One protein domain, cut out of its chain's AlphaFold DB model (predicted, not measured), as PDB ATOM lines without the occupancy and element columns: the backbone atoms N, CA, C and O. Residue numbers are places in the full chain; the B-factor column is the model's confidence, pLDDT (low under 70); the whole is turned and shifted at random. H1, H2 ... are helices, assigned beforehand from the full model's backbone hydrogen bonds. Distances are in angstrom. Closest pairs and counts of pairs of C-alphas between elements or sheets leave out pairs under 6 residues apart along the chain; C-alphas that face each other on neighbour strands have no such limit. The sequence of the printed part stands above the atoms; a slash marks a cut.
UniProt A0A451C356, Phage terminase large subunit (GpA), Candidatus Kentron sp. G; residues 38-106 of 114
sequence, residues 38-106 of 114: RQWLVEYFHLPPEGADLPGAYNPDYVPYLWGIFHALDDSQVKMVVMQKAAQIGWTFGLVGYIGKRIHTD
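AT A GLANCE: This is residues 38 to 106 of the 114 residues of the protein "Phage terminase large subunit (GpA)" of Candidatus Kentron sp. G (UniProt A0A451C356). One longer helix, H3, has two short helices, H1 and H2, on one side of it, H1 crossing it nearly at a right angle and H2 running much its way. Two long loops join them: residues 45 to 65 go out from H1 and fold back to H2, and residues 75 to 90 swing in a wide loop from the end of H2 back to the start of H3. The printed part has 69 residues with three named helices, in the order H1, H2, H3, and no named strand; the class is all helix, though under half of the residues, 31, are in named elements. The whole is compact, with a radius of gyration of the C-alphas of 12.0 A and spans of 35 by 29 by 18 A.

HOW THE PARTS SIT: H3, residues 91 to 105, touches H1, residues 38 to 44, with its residues 97 to 101 alone; the closest C-alphas are those of Leu 41 and Gly 97, 6.3 A apart. Their lines are about perpendicular at 72 degrees, only just past steep. H3 and H2, residues 66 to 74, only just touch, with 3 pairs of C-alphas within 8 A, the closest being those of Leu 66 and Gly 94 at 7.5 A. They run the same way at a shallow tilt of 33 degrees, only just short of steep. H1 and H2 are close but not clearly touching, their closest C-alphas, Arg 38 and Phe 70, 6.8 A apart; their lines are about perpendicular at 89 degrees. In H1, H2 and H3 every O i to N i+4 pair is within hydrogen-bond range. Residues 46 to 47 pair with residues 56 to 57, antiparallel.

IN THESE COORDINATES: H3 is 21.1 A long, from C-alpha 91 at (-13.726, -24.019, 12.982) to C-alpha 105 at (-0.154, -36.397, 23.319). H2 measures 12.2 A. H1 measures 10.3 A and begins with C-alpha 38 at (-5.694, -34.917, 10.925).

THE WHOLE: The two C-alphas farthest apart are those of Glu 50 and Gln 77, at 36.1 A. Both links are long, and the printed part has no cut. Mean pLDDT of the printed part is 93.0, and no printed residue is under 70.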
ATOM      1  N   ARG A  38      -4.715 -34.272  11.809       93.75
ATOM      2  CA  ARG A  38      -5.694 -34.917  10.925       93.75
ATOM      3  C   ARG A  38      -5.886 -36.405  11.243       93.75
ATOM      4  O   ARG A  38      -7.019 -36.859  11.297       93.75
ATOM      5  N   GLN A  39      -4.794 -37.144  11.440       94.69
ATOM      6  CA  GLN A  39      -4.852 -38.582  11.726       94.69
ATOM      7  C   GLN A  39      -5.455 -38.838  13.107       94.69
ATOM      8  O   GLN A  39      -6.355 -39.658  13.244       94.69
ATOM      9  N   TRP A  40      -5.025 -38.064  14.106       95.56
ATOM     10  CA  TRP A  40      -5.549 -38.167  15.463       95.56
ATOM     11  C   TRP A  40      -7.057 -37.893  15.535       95.56
ATOM     12  O   TRP A  40      -7.776 -38.585  16.247       95.56
ATOM     13  N   LEU A  41      -7.553 -36.910  14.776       95.69
ATOM     14  CA  LEU A  41      -8.980 -36.584  14.744       95.69
ATOM     15  C   LEU A  41      -9.819 -37.752  14.220       95.69
ATOM     16  O   LEU A  41     -10.837 -38.072  14.817       95.69
ATOM     17  N   VAL A  42      -9.376 -38.404  13.144       95.00
ATOM     18  CA  VAL A  42     -10.084 -39.561  12.569       95.00
ATOM     19  C   VAL A  42     -10.152 -40.725  13.559       95.00
ATOM     20  O   VAL A  42     -11.155 -41.427  13.617       95.00
ATOM     21  N   GLU A  43      -9.086 -40.936  14.329       94.62
ATOM     22  CA  GLU A  43      -8.974 -42.086  15.224       94.62
ATOM     23  C   GLU A  43      -9.697 -41.879  16.564       94.62
ATOM     24  O   GLU A  43     -10.317 -42.807  17.079       94.62
ATOM     25  N   TYR A  44      -9.643 -40.668  17.129       94.69
ATOM     26  CA  TYR A  44     -10.083 -40.419  18.508       94.69
ATOM     27  C   TYR A  44     -11.240 -39.422  18.633       94.69
ATOM     28  O   TYR A  44     -11.970 -39.457  19.627       94.69
ATOM     29  N   PHE A  45     -11.425 -38.513  17.674       95.38
ATOM     30  CA  PHE A  45     -12.342 -37.389  17.840       95.38
ATOM     31  C   PHE A  45     -13.743 -37.706  17.312       95.38
ATOM     32  O   PHE A  45     -13.929 -38.092  16.159       95.38
ATOM     33  N   HIS A  46     -14.740 -37.507  18.174       95.06
ATOM     34  CA  HIS A  46     -16.149 -37.720  17.862       95.06
ATOM     35  C   HIS A  46     -16.928 -36.428  18.091       95.06
ATOM     36  O   HIS A  46     -16.787 -35.774  19.126       95.06
ATOM     37  N   LEU A  47     -17.739 -36.061  17.108       94.12
ATOM     38  CA  LEU A  47     -18.563 -34.869  17.129       94.12
ATOM     39  C   LEU A  47     -19.847 -35.109  17.937       94.12
ATOM     40  O   LEU A  47     -20.530 -36.113  17.697       94.12
ATOM     41  N   PRO A  48     -20.190 -34.199  18.869       92.25
ATOM     42  CA  PRO A  48     -21.381 -34.326  19.696       92.25
ATOM     43  C   PRO A  48     -22.661 -34.010  18.899       92.25
ATOM     44  O   PRO A  48     -22.646 -33.101  18.062       92.25
ATOM     45  N   PRO A  49     -23.780 -34.704  19.171       91.06
ATOM     46  CA  PRO A  49     -25.057 -34.474  18.492       91.06
ATOM     47  C   PRO A  49     -25.679 -33.104  18.776       91.06
ATOM     48  O   PRO A  49     -26.451 -32.614  17.962       91.06
ATOM     49  N   GLU A  50     -25.341 -32.459  19.890       88.81
ATOM     50  CA  GLU A  50     -25.940 -31.184  20.297       88.81
ATOM     51  C   GLU A  50     -25.418 -29.980  19.505       88.81
ATOM     52  O   GLU A  50     -26.032 -28.916  19.536       88.81
ATOM     53  N   GLY A  51     -24.272 -30.113  18.830       79.25
ATOM     54  CA  GLY A  51     -23.615 -28.981  18.175       79.25
ATOM     55  C   GLY A  51     -23.077 -29.248  16.777       79.25
ATOM     56  O   GLY A  51     -22.679 -28.291  16.118       79.25
ATOM     57  N   ALA A  52     -23.028 -30.502  16.326       84.38
ATOM     58  CA  ALA A  52     -22.540 -30.848  14.999       84.38
ATOM     59  C   ALA A  52     -23.687 -31.228  14.061       84.38
ATOM     60  O   ALA A  52     -24.524 -32.057  14.407       84.38
ATOM     61  N   ASP A  53     -23.653 -30.696  12.838       84.38
ATOM     62  CA  ASP A  53     -24.607 -31.061  11.782       84.38
ATOM     63  C   ASP A  53     -24.511 -32.551  11.409       84.38
ATOM     64  O   ASP A  53     -25.500 -33.185  11.047       84.38
ATOM     65  N   LEU A  54     -23.300 -33.112  11.509       86.19
ATOM     66  CA  LEU A  54     -22.989 -34.515  11.243       86.19
ATOM     67  C   LEU A  54     -22.273 -35.116  12.465       86.19
ATOM     68  O   LEU A  54     -21.041 -35.084  12.530       86.19
ATOM     69  N   PRO A  55     -23.019 -35.622  13.460       90.31
ATOM     70  CA  PRO A  55     -22.430 -36.204  14.658       90.31
ATOM     71  C   PRO A  55     -21.823 -37.586  14.405       90.31
ATOM     72  O   PRO A  55     -22.166 -38.280  13.447       90.31
ATOM     73  N   GLY A  56     -20.937 -38.006  15.310       93.44
ATOM     74  CA  GLY A  56     -20.218 -39.279  15.218       93.44
ATOM     75  C   GLY A  56     -18.736 -39.102  14.897       93.44
ATOM     76  O   GLY A  56     -18.129 -38.107  15.284       93.44
ATOM     77  N   ALA A  57     -18.129 -40.093  14.243       93.94
ATOM     78  CA  ALA A  57     -16.698 -40.073  13.940       93.94
ATOM     79  C   ALA A  57     -16.328 -38.865  13.066       93.94
ATOM     80  O   ALA A  57     -16.969 -38.598  12.045       93.94
ATOM     81  N   TYR A  58     -15.285 -38.133  13.462       94.12
ATOM     82  CA  TYR A  58     -14.856 -36.951  12.728       94.12
ATOM     83  C   TYR A  58     -14.287 -37.329  11.358       94.12
ATOM     84  O   TYR A  58     -13.300 -38.057  11.255       94.12
ATOM     85  N   ASN A  59     -14.868 -36.766  10.298       92.94
ATOM     86  CA  ASN A  59     -14.350 -36.914   8.944       92.94
ATOM     87  C   ASN A  59     -13.704 -35.593   8.465       92.94
ATOM     88  O   ASN A  59     -14.421 -34.631   8.171       92.94
ATOM     89  N   PRO A  60     -12.360 -35.528   8.351       89.06
ATOM     90  CA  PRO A  60     -11.643 -34.326   7.930       89.06
ATOM     91  C   PRO A  60     -11.888 -33.950   6.465       89.06
ATOM     92  O   PRO A  60     -11.551 -32.832   6.074       89.06
ATOM     93  N   ASP A  61     -12.447 -34.845   5.649       91.69
ATOM     94  CA  ASP A  61     -12.673 -34.605   4.223       91.69
ATOM     95  C   ASP A  61     -13.896 -33.700   3.969       91.69
ATOM     96  O   ASP A  61     -13.998 -33.108   2.897       91.69
ATOM     97  N   TYR A  62     -14.771 -33.493   4.966       92.12
ATOM     98  CA  TYR A  62     -15.828 -32.468   4.905       92.12
ATOM     99  C   TYR A  62     -15.297 -31.038   5.062       92.12
ATOM    100  O   TYR A  62     -15.957 -30.076   4.671       92.12
ATOM    101  N   VAL A  63     -14.102 -30.883   5.637       93.25
ATOM    102  CA  VAL A  63     -13.491 -29.583   5.943       93.25
ATOM    103  C   VAL A  63     -12.045 -29.511   5.430       93.25
ATOM    104  O   VAL A  63     -11.118 -29.231   6.195       93.25
ATOM    105  N   PRO A  64     -11.809 -29.735   4.120       94.38
ATOM    106  CA  PRO A  64     -10.460 -29.869   3.565       94.38
ATOM    107  C   PRO A  64      -9.612 -28.600   3.719       94.38
ATOM    108  O   PRO A  64      -8.389 -28.660   3.831       94.38
ATOM    109  N   TYR A  65     -10.260 -27.438   3.813       93.56
ATOM    110  CA  TYR A  65      -9.612 -26.155   4.087       93.56
ATOM    111  C   TYR A  65      -8.920 -26.095   5.461       93.56
ATOM    112  O   TYR A  65      -8.009 -25.290   5.643       93.56
ATOM    113  N   LEU A  66      -9.286 -26.955   6.423       94.88
ATOM    114  CA  LEU A  66      -8.600 -27.037   7.716       94.88
ATOM    115  C   LEU A  66      -7.282 -27.820   7.654       94.88
ATOM    116  O   LEU A  66      -6.492 -27.734   8.588       94.88
ATOM    117  N   TRP A  67      -6.988 -28.560   6.578       93.75
ATOM    118  CA  TRP A  67      -5.796 -29.417   6.524       93.75
ATOM    119  C   TRP A  67      -4.494 -28.625   6.599       93.75
ATOM    120  O   TRP A  67      -3.611 -28.968   7.385       93.75
ATOM    121  N   GLY A  68      -4.390 -27.549   5.815       94.31
ATOM    122  CA  GLY A  68      -3.225 -26.664   5.852       94.31
ATOM    123  C   GLY A  68      -3.063 -26.002   7.218       94.31
ATOM    124  O   GLY A  68      -1.949 -25.864   7.714       94.31
ATOM    125  N   ILE A  69      -4.183 -25.680   7.870       95.31
ATOM    126  CA  ILE A  69      -4.188 -25.099   9.211       95.31
ATOM    127  C   ILE A  69      -3.694 -26.119  10.242       95.31
ATOM    128  O   ILE A  69      -2.809 -25.801  11.026       95.31
ATOM    129  N   PHE A  70      -4.206 -27.352  10.230       95.44
ATOM    130  CA  PHE A  70      -3.745 -28.413  11.128       95.44
ATOM    131  C   PHE A  70      -2.268 -28.740  10.927       95.44
ATOM    132  O   PHE A  70      -1.552 -28.939  11.903       95.44
ATOM    133  N   HIS A  71      -1.802 -28.742   9.678       95.31
ATOM    134  CA  HIS A  71      -0.387 -28.914   9.376       95.31
ATOM    135  C   HIS A  71       0.456 -27.769   9.955       95.31
ATOM    136  O   HIS A  71       1.475 -28.023  10.587       95.31
ATOM    137  N   ALA A  72       0.017 -26.516   9.792       96.06
ATOM    138  CA  ALA A  72       0.700 -25.359  10.364       96.06
ATOM    139  C   ALA A  72       0.698 -25.375  11.904       96.06
ATOM    140  O   ALA A  72       1.692 -25.003  12.514       96.06
ATOM    141  N   LEU A  73      -0.389 -25.830  12.534       94.50
ATOM    142  CA  LEU A  73      -0.482 -25.979  13.990       94.50
ATOM    143  C   LEU A  73       0.438 -27.082  14.538       94.50
ATOM    144  O   LEU A  73       0.922 -26.973  15.662       94.50
ATOM    145  N   ASP A  74       0.684 -28.135  13.758       93.81
ATOM    146  CA  ASP A  74       1.575 -29.234  14.143       93.81
ATOM    147  C   ASP A  74       3.063 -28.930  13.931       93.81
ATOM    148  O   ASP A  74       3.924 -29.618  14.495       93.81
ATOM    149  N   ASP A  75       3.384 -27.920  13.124       94.75
ATOM    150  CA  ASP A  75       4.759 -27.563  12.816       94.75
ATOM    151  C   ASP A  75       5.418 -26.814  13.983       94.75
ATOM    152  O   ASP A  75       5.101 -25.672  14.305       94.75
ATOM    153  N   SER A  76       6.423 -27.446  14.591       91.44
ATOM    154  CA  SER A  76       7.212 -26.868  15.687       91.44
ATOM    155  C   SER A  76       7.958 -25.565  15.345       91.44
ATOM    156  O   SER A  76       8.345 -24.823  16.263       91.44
ATOM    157  N   GLN A  77       8.191 -25.302  14.053       96.69
ATOM    158  CA  GLN A  77       8.807 -24.068  13.559       96.69
ATOM    159  C   GLN A  77       7.798 -22.914  13.506       96.69
ATOM    160  O   GLN A  77       8.184 -21.753  13.651       96.69
ATOM    161  N   VAL A  78       6.505 -23.215  13.370       96.75
ATOM    162  CA  VAL A  78       5.435 -22.220  13.356       96.75
ATOM    163  C   VAL A  78       5.110 -21.809  14.791       96.75
ATOM    164  O   VAL A  78       4.784 -22.626  15.649       96.75
ATOM    165  N   LYS A  79       5.221 -20.508  15.082       95.88
ATOM    166  CA  LYS A  79       4.907 -19.944  16.410       95.88
ATOM    167  C   LYS A  79       3.526 -19.310  16.492       95.88
ATOM    168  O   LYS A  79       3.005 -19.138  17.589       95.88
ATOM    169  N   MET A  80       2.951 -18.945  15.351       96.19
ATOM    170  CA  MET A  80       1.676 -18.249  15.279       96.19
ATOM    171  C   MET A  80       0.976 -18.589  13.968       96.19
ATOM    172  O   MET A  80       1.594 -18.558  12.906       96.19
ATOM    173  N   VAL A  81      -0.320 -18.876  14.056       95.19
ATOM    174  CA  VAL A  81      -1.202 -19.053  12.903       95.19
ATOM    175  C   VAL A  81      -2.267 -17.967  12.978       95.19
ATOM    176  O   VAL A  81      -3.051 -17.930  13.923       95.19
ATOM    177  N   VAL A  82      -2.280 -17.075  11.990       95.88
ATOM    178  CA  VAL A  82      -3.282 -16.012  11.846       95.88
ATOM    179  C   VAL A  82      -4.096 -16.305  10.596       95.88
ATOM    180  O   VAL A  82      -3.535 -16.657   9.561       95.88
ATOM    181  N   MET A  83      -5.418 -16.176  10.681       92.56
ATOM    182  CA  MET A  83      -6.300 -16.419   9.545       92.56
ATOM    183  C   MET A  83      -7.521 -15.508   9.579       92.56
ATOM    184  O   MET A  83      -8.016 -15.150  10.647       92.56
ATOM    185  N   GLN A  84      -8.053 -15.220   8.396       94.50
ATOM    186  CA  GLN A  84      -9.416 -14.741   8.229       94.50
ATOM    187  C   GLN A  84     -10.270 -15.921   7.776       94.50
ATOM    188  O   GLN A  84      -9.959 -16.576   6.783       94.50
ATOM    189  N   LYS A  85     -11.343 -16.202   8.512       91.44
ATOM    190  CA  LYS A  85     -12.256 -17.307   8.213       91.44
ATOM    191  C   LYS A  85     -13.705 -16.840   8.172       91.44
ATOM    192  O   LYS A  85     -14.074 -15.889   8.859       91.44
ATOM    193  N   ALA A  86     -14.540 -17.561   7.435       93.12
ATOM    194  CA  ALA A  86     -15.986 -17.384   7.488       93.12
ATOM    195  C   ALA A  86     -16.583 -17.900   8.819       93.12
ATOM    196  O   ALA A  86     -15.916 -18.548   9.642       93.12
ATOM    197  N   ALA A  87     -17.855 -17.585   9.058       91.75
ATOM    198  CA  ALA A  87     -18.632 -18.158  10.156       91.75
ATOM    199  C   ALA A  87     -19.118 -19.576   9.801       91.75
ATOM    200  O   ALA A  87     -19.239 -19.907   8.629       91.75
ATOM    201  N   GLN A  88     -19.377 -20.403  10.821       89.94
ATOM    202  CA  GLN A  88     -20.025 -21.722  10.687       89.94
ATOM    203  C   GLN A  88     -19.323 -22.749   9.769       89.94
ATOM    204  O   GLN A  88     -19.919 -23.736   9.368       89.94
ATOM    205  N   ILE A  89     -18.023 -22.595   9.512       91.75
ATOM    206  CA  ILE A  89     -17.218 -23.549   8.720       91.75
ATOM    207  C   ILE A  89     -16.562 -24.660   9.569       91.75
ATOM    208  O   ILE A  89     -15.421 -25.047   9.339       91.75
ATOM    209  N   GLY A  90     -17.198 -25.091  10.660       90.75
ATOM    210  CA  GLY A  90     -16.637 -26.141  11.530       90.75
ATOM    211  C   GLY A  90     -15.341 -25.777  12.284       90.75
ATOM    212  O   GLY A  90     -14.700 -26.655  12.859       90.75
ATOM    213  N   TRP A  91     -14.956 -24.493  12.323       92.12
ATOM    214  CA  TRP A  91     -13.726 -24.019  12.982       92.12
ATOM    215  C   TRP A  91     -13.636 -24.427  14.455       92.12
ATOM    216  O   TRP A  91     -12.611 -24.943  14.894       92.12
ATOM    217  N   THR A  92     -14.716 -24.214  15.209       92.06
ATOM    218  CA  THR A  92     -14.746 -24.480  16.651       92.06
ATOM    219  C   THR A  92     -14.434 -25.944  16.948       92.06
ATOM    220  O   THR A  92     -13.576 -26.222  17.778       92.06
ATOM    221  N   PHE A  93     -15.048 -26.884  16.223       93.94
ATOM    222  CA  PHE A  93     -14.765 -28.309  16.405       93.94
ATOM    223  C   PHE A  93     -13.358 -28.698  15.963       93.94
ATOM    224  O   PHE A  93     -12.721 -29.501  16.639       93.94
ATOM    225  N   GLY A  94     -12.840 -28.099  14.886       93.81
ATOM    226  CA  GLY A  94     -11.444 -28.290  14.492       93.81
ATOM    227  C   GLY A  94     -10.467 -27.867  15.596       93.81
ATOM    228  O   GLY A  94      -9.533 -28.603  15.913       93.81
ATOM    229  N   LEU A  95     -10.714 -26.716  16.233       94.00
ATOM    230  CA  LEU A  95      -9.896 -26.218  17.339       94.00
ATOM    231  C   LEU A  95     -10.019 -27.099  18.593       94.00
ATOM    232  O   LEU A  95      -9.003 -27.441  19.194       94.00
ATOM    233  N   VAL A  96     -11.238 -27.504  18.964       94.69
ATOM    234  CA  VAL A  96     -11.484 -28.426  20.089       94.69
ATOM    235  C   VAL A  96     -10.753 -29.748  19.876       94.69
ATOM    236  O   VAL A  96     -10.081 -30.231  20.785       94.69
ATOM    237  N   GLY A  97     -10.819 -30.305  18.668       95.19
ATOM    238  CA  GLY A  97     -10.117 -31.533  18.328       95.19
ATOM    239  C   GLY A  97      -8.590 -31.386  18.403       95.19
ATOM    240  O   GLY A  97      -7.919 -32.242  18.979       95.19
ATOM    241  N   TYR A  98      -8.031 -30.272  17.913       95.25
ATOM    242  CA  TYR A  98      -6.603 -29.969  18.075       95.25
ATOM    243  C   TYR A  98      -6.195 -29.877  19.555       95.25
ATOM    244  O   TYR A  98      -5.195 -30.467  19.962       95.25
ATOM    245  N   ILE A  99      -6.980 -29.193  20.389       95.31
ATOM    246  CA  ILE A  99      -6.714 -29.097  21.831       95.31
ATOM    247  C   ILE A  99      -6.809 -30.476  22.495       95.31
ATOM    248  O   ILE A  99      -5.933 -30.831  23.283       95.31
ATOM    249  N   GLY A 100      -7.813 -31.281  22.140       95.19
ATOM    250  CA  GLY A 100      -7.957 -32.658  22.615       95.19
ATOM    251  C   GLY A 100      -6.713 -33.499  22.325       95.19
ATOM    252  O   GLY A 100      -6.190 -34.169  23.218       95.19
ATOM    253  N   LYS A 101      -6.154 -33.374  21.116       94.81
ATOM    254  CA  LYS A 101      -4.874 -33.997  20.765       94.81
ATOM    255  C   LYS A 101      -3.734 -33.500  21.648       94.81
ATOM    256  O   LYS A 101      -2.930 -34.318  22.099       94.81
ATOM    257  N   ARG A 102      -3.617 -32.187  21.875       93.44
ATOM    258  CA  ARG A 102      -2.560 -31.624  22.734       93.44
ATOM    259  C   ARG A 102      -2.660 -32.197  24.145       93.44
ATOM    260  O   ARG A 102      -1.659 -32.666  24.663       93.44
ATOM    261  N   ILE A 103      -3.861 -32.285  24.711       93.06
ATOM    262  CA  ILE A 103      -4.093 -32.908  26.023       93.06
ATOM    263  C   ILE A 103      -3.662 -34.382  26.030       93.06
ATOM    264  O   ILE A 103      -3.003 -34.819  26.970       93.06
ATOM    265  N   HIS A 104      -3.998 -35.143  24.984       91.75
ATOM    266  CA  HIS A 104      -3.666 -36.566  24.895       91.75
ATOM    267  C   HIS A 104      -2.157 -36.811  24.694       91.75
ATOM    268  O   HIS A 104      -1.580 -37.693  25.324       91.75
ATOM    269  N   THR A 105      -1.503 -36.053  23.812       90.69
ATOM    270  CA  THR A 105      -0.154 -36.397  23.319       90.69
ATOM    271  C   THR A 105       0.974 -35.537  23.881       90.69
ATOM    272  O   THR A 105       2.105 -36.011  23.976       90.69
ATOM    273  N   ASP A 106       0.699 -34.285  24.241       89.31
ATOM    274  CA  ASP A 106       1.704 -33.306  24.671       89.31
ATOM    275  C   ASP A 106       1.053 -32.239  25.572       89.31
ATOM    276  O   ASP A 106       0.858 -31.092  25.143       89.31
TER     277      ASP A 106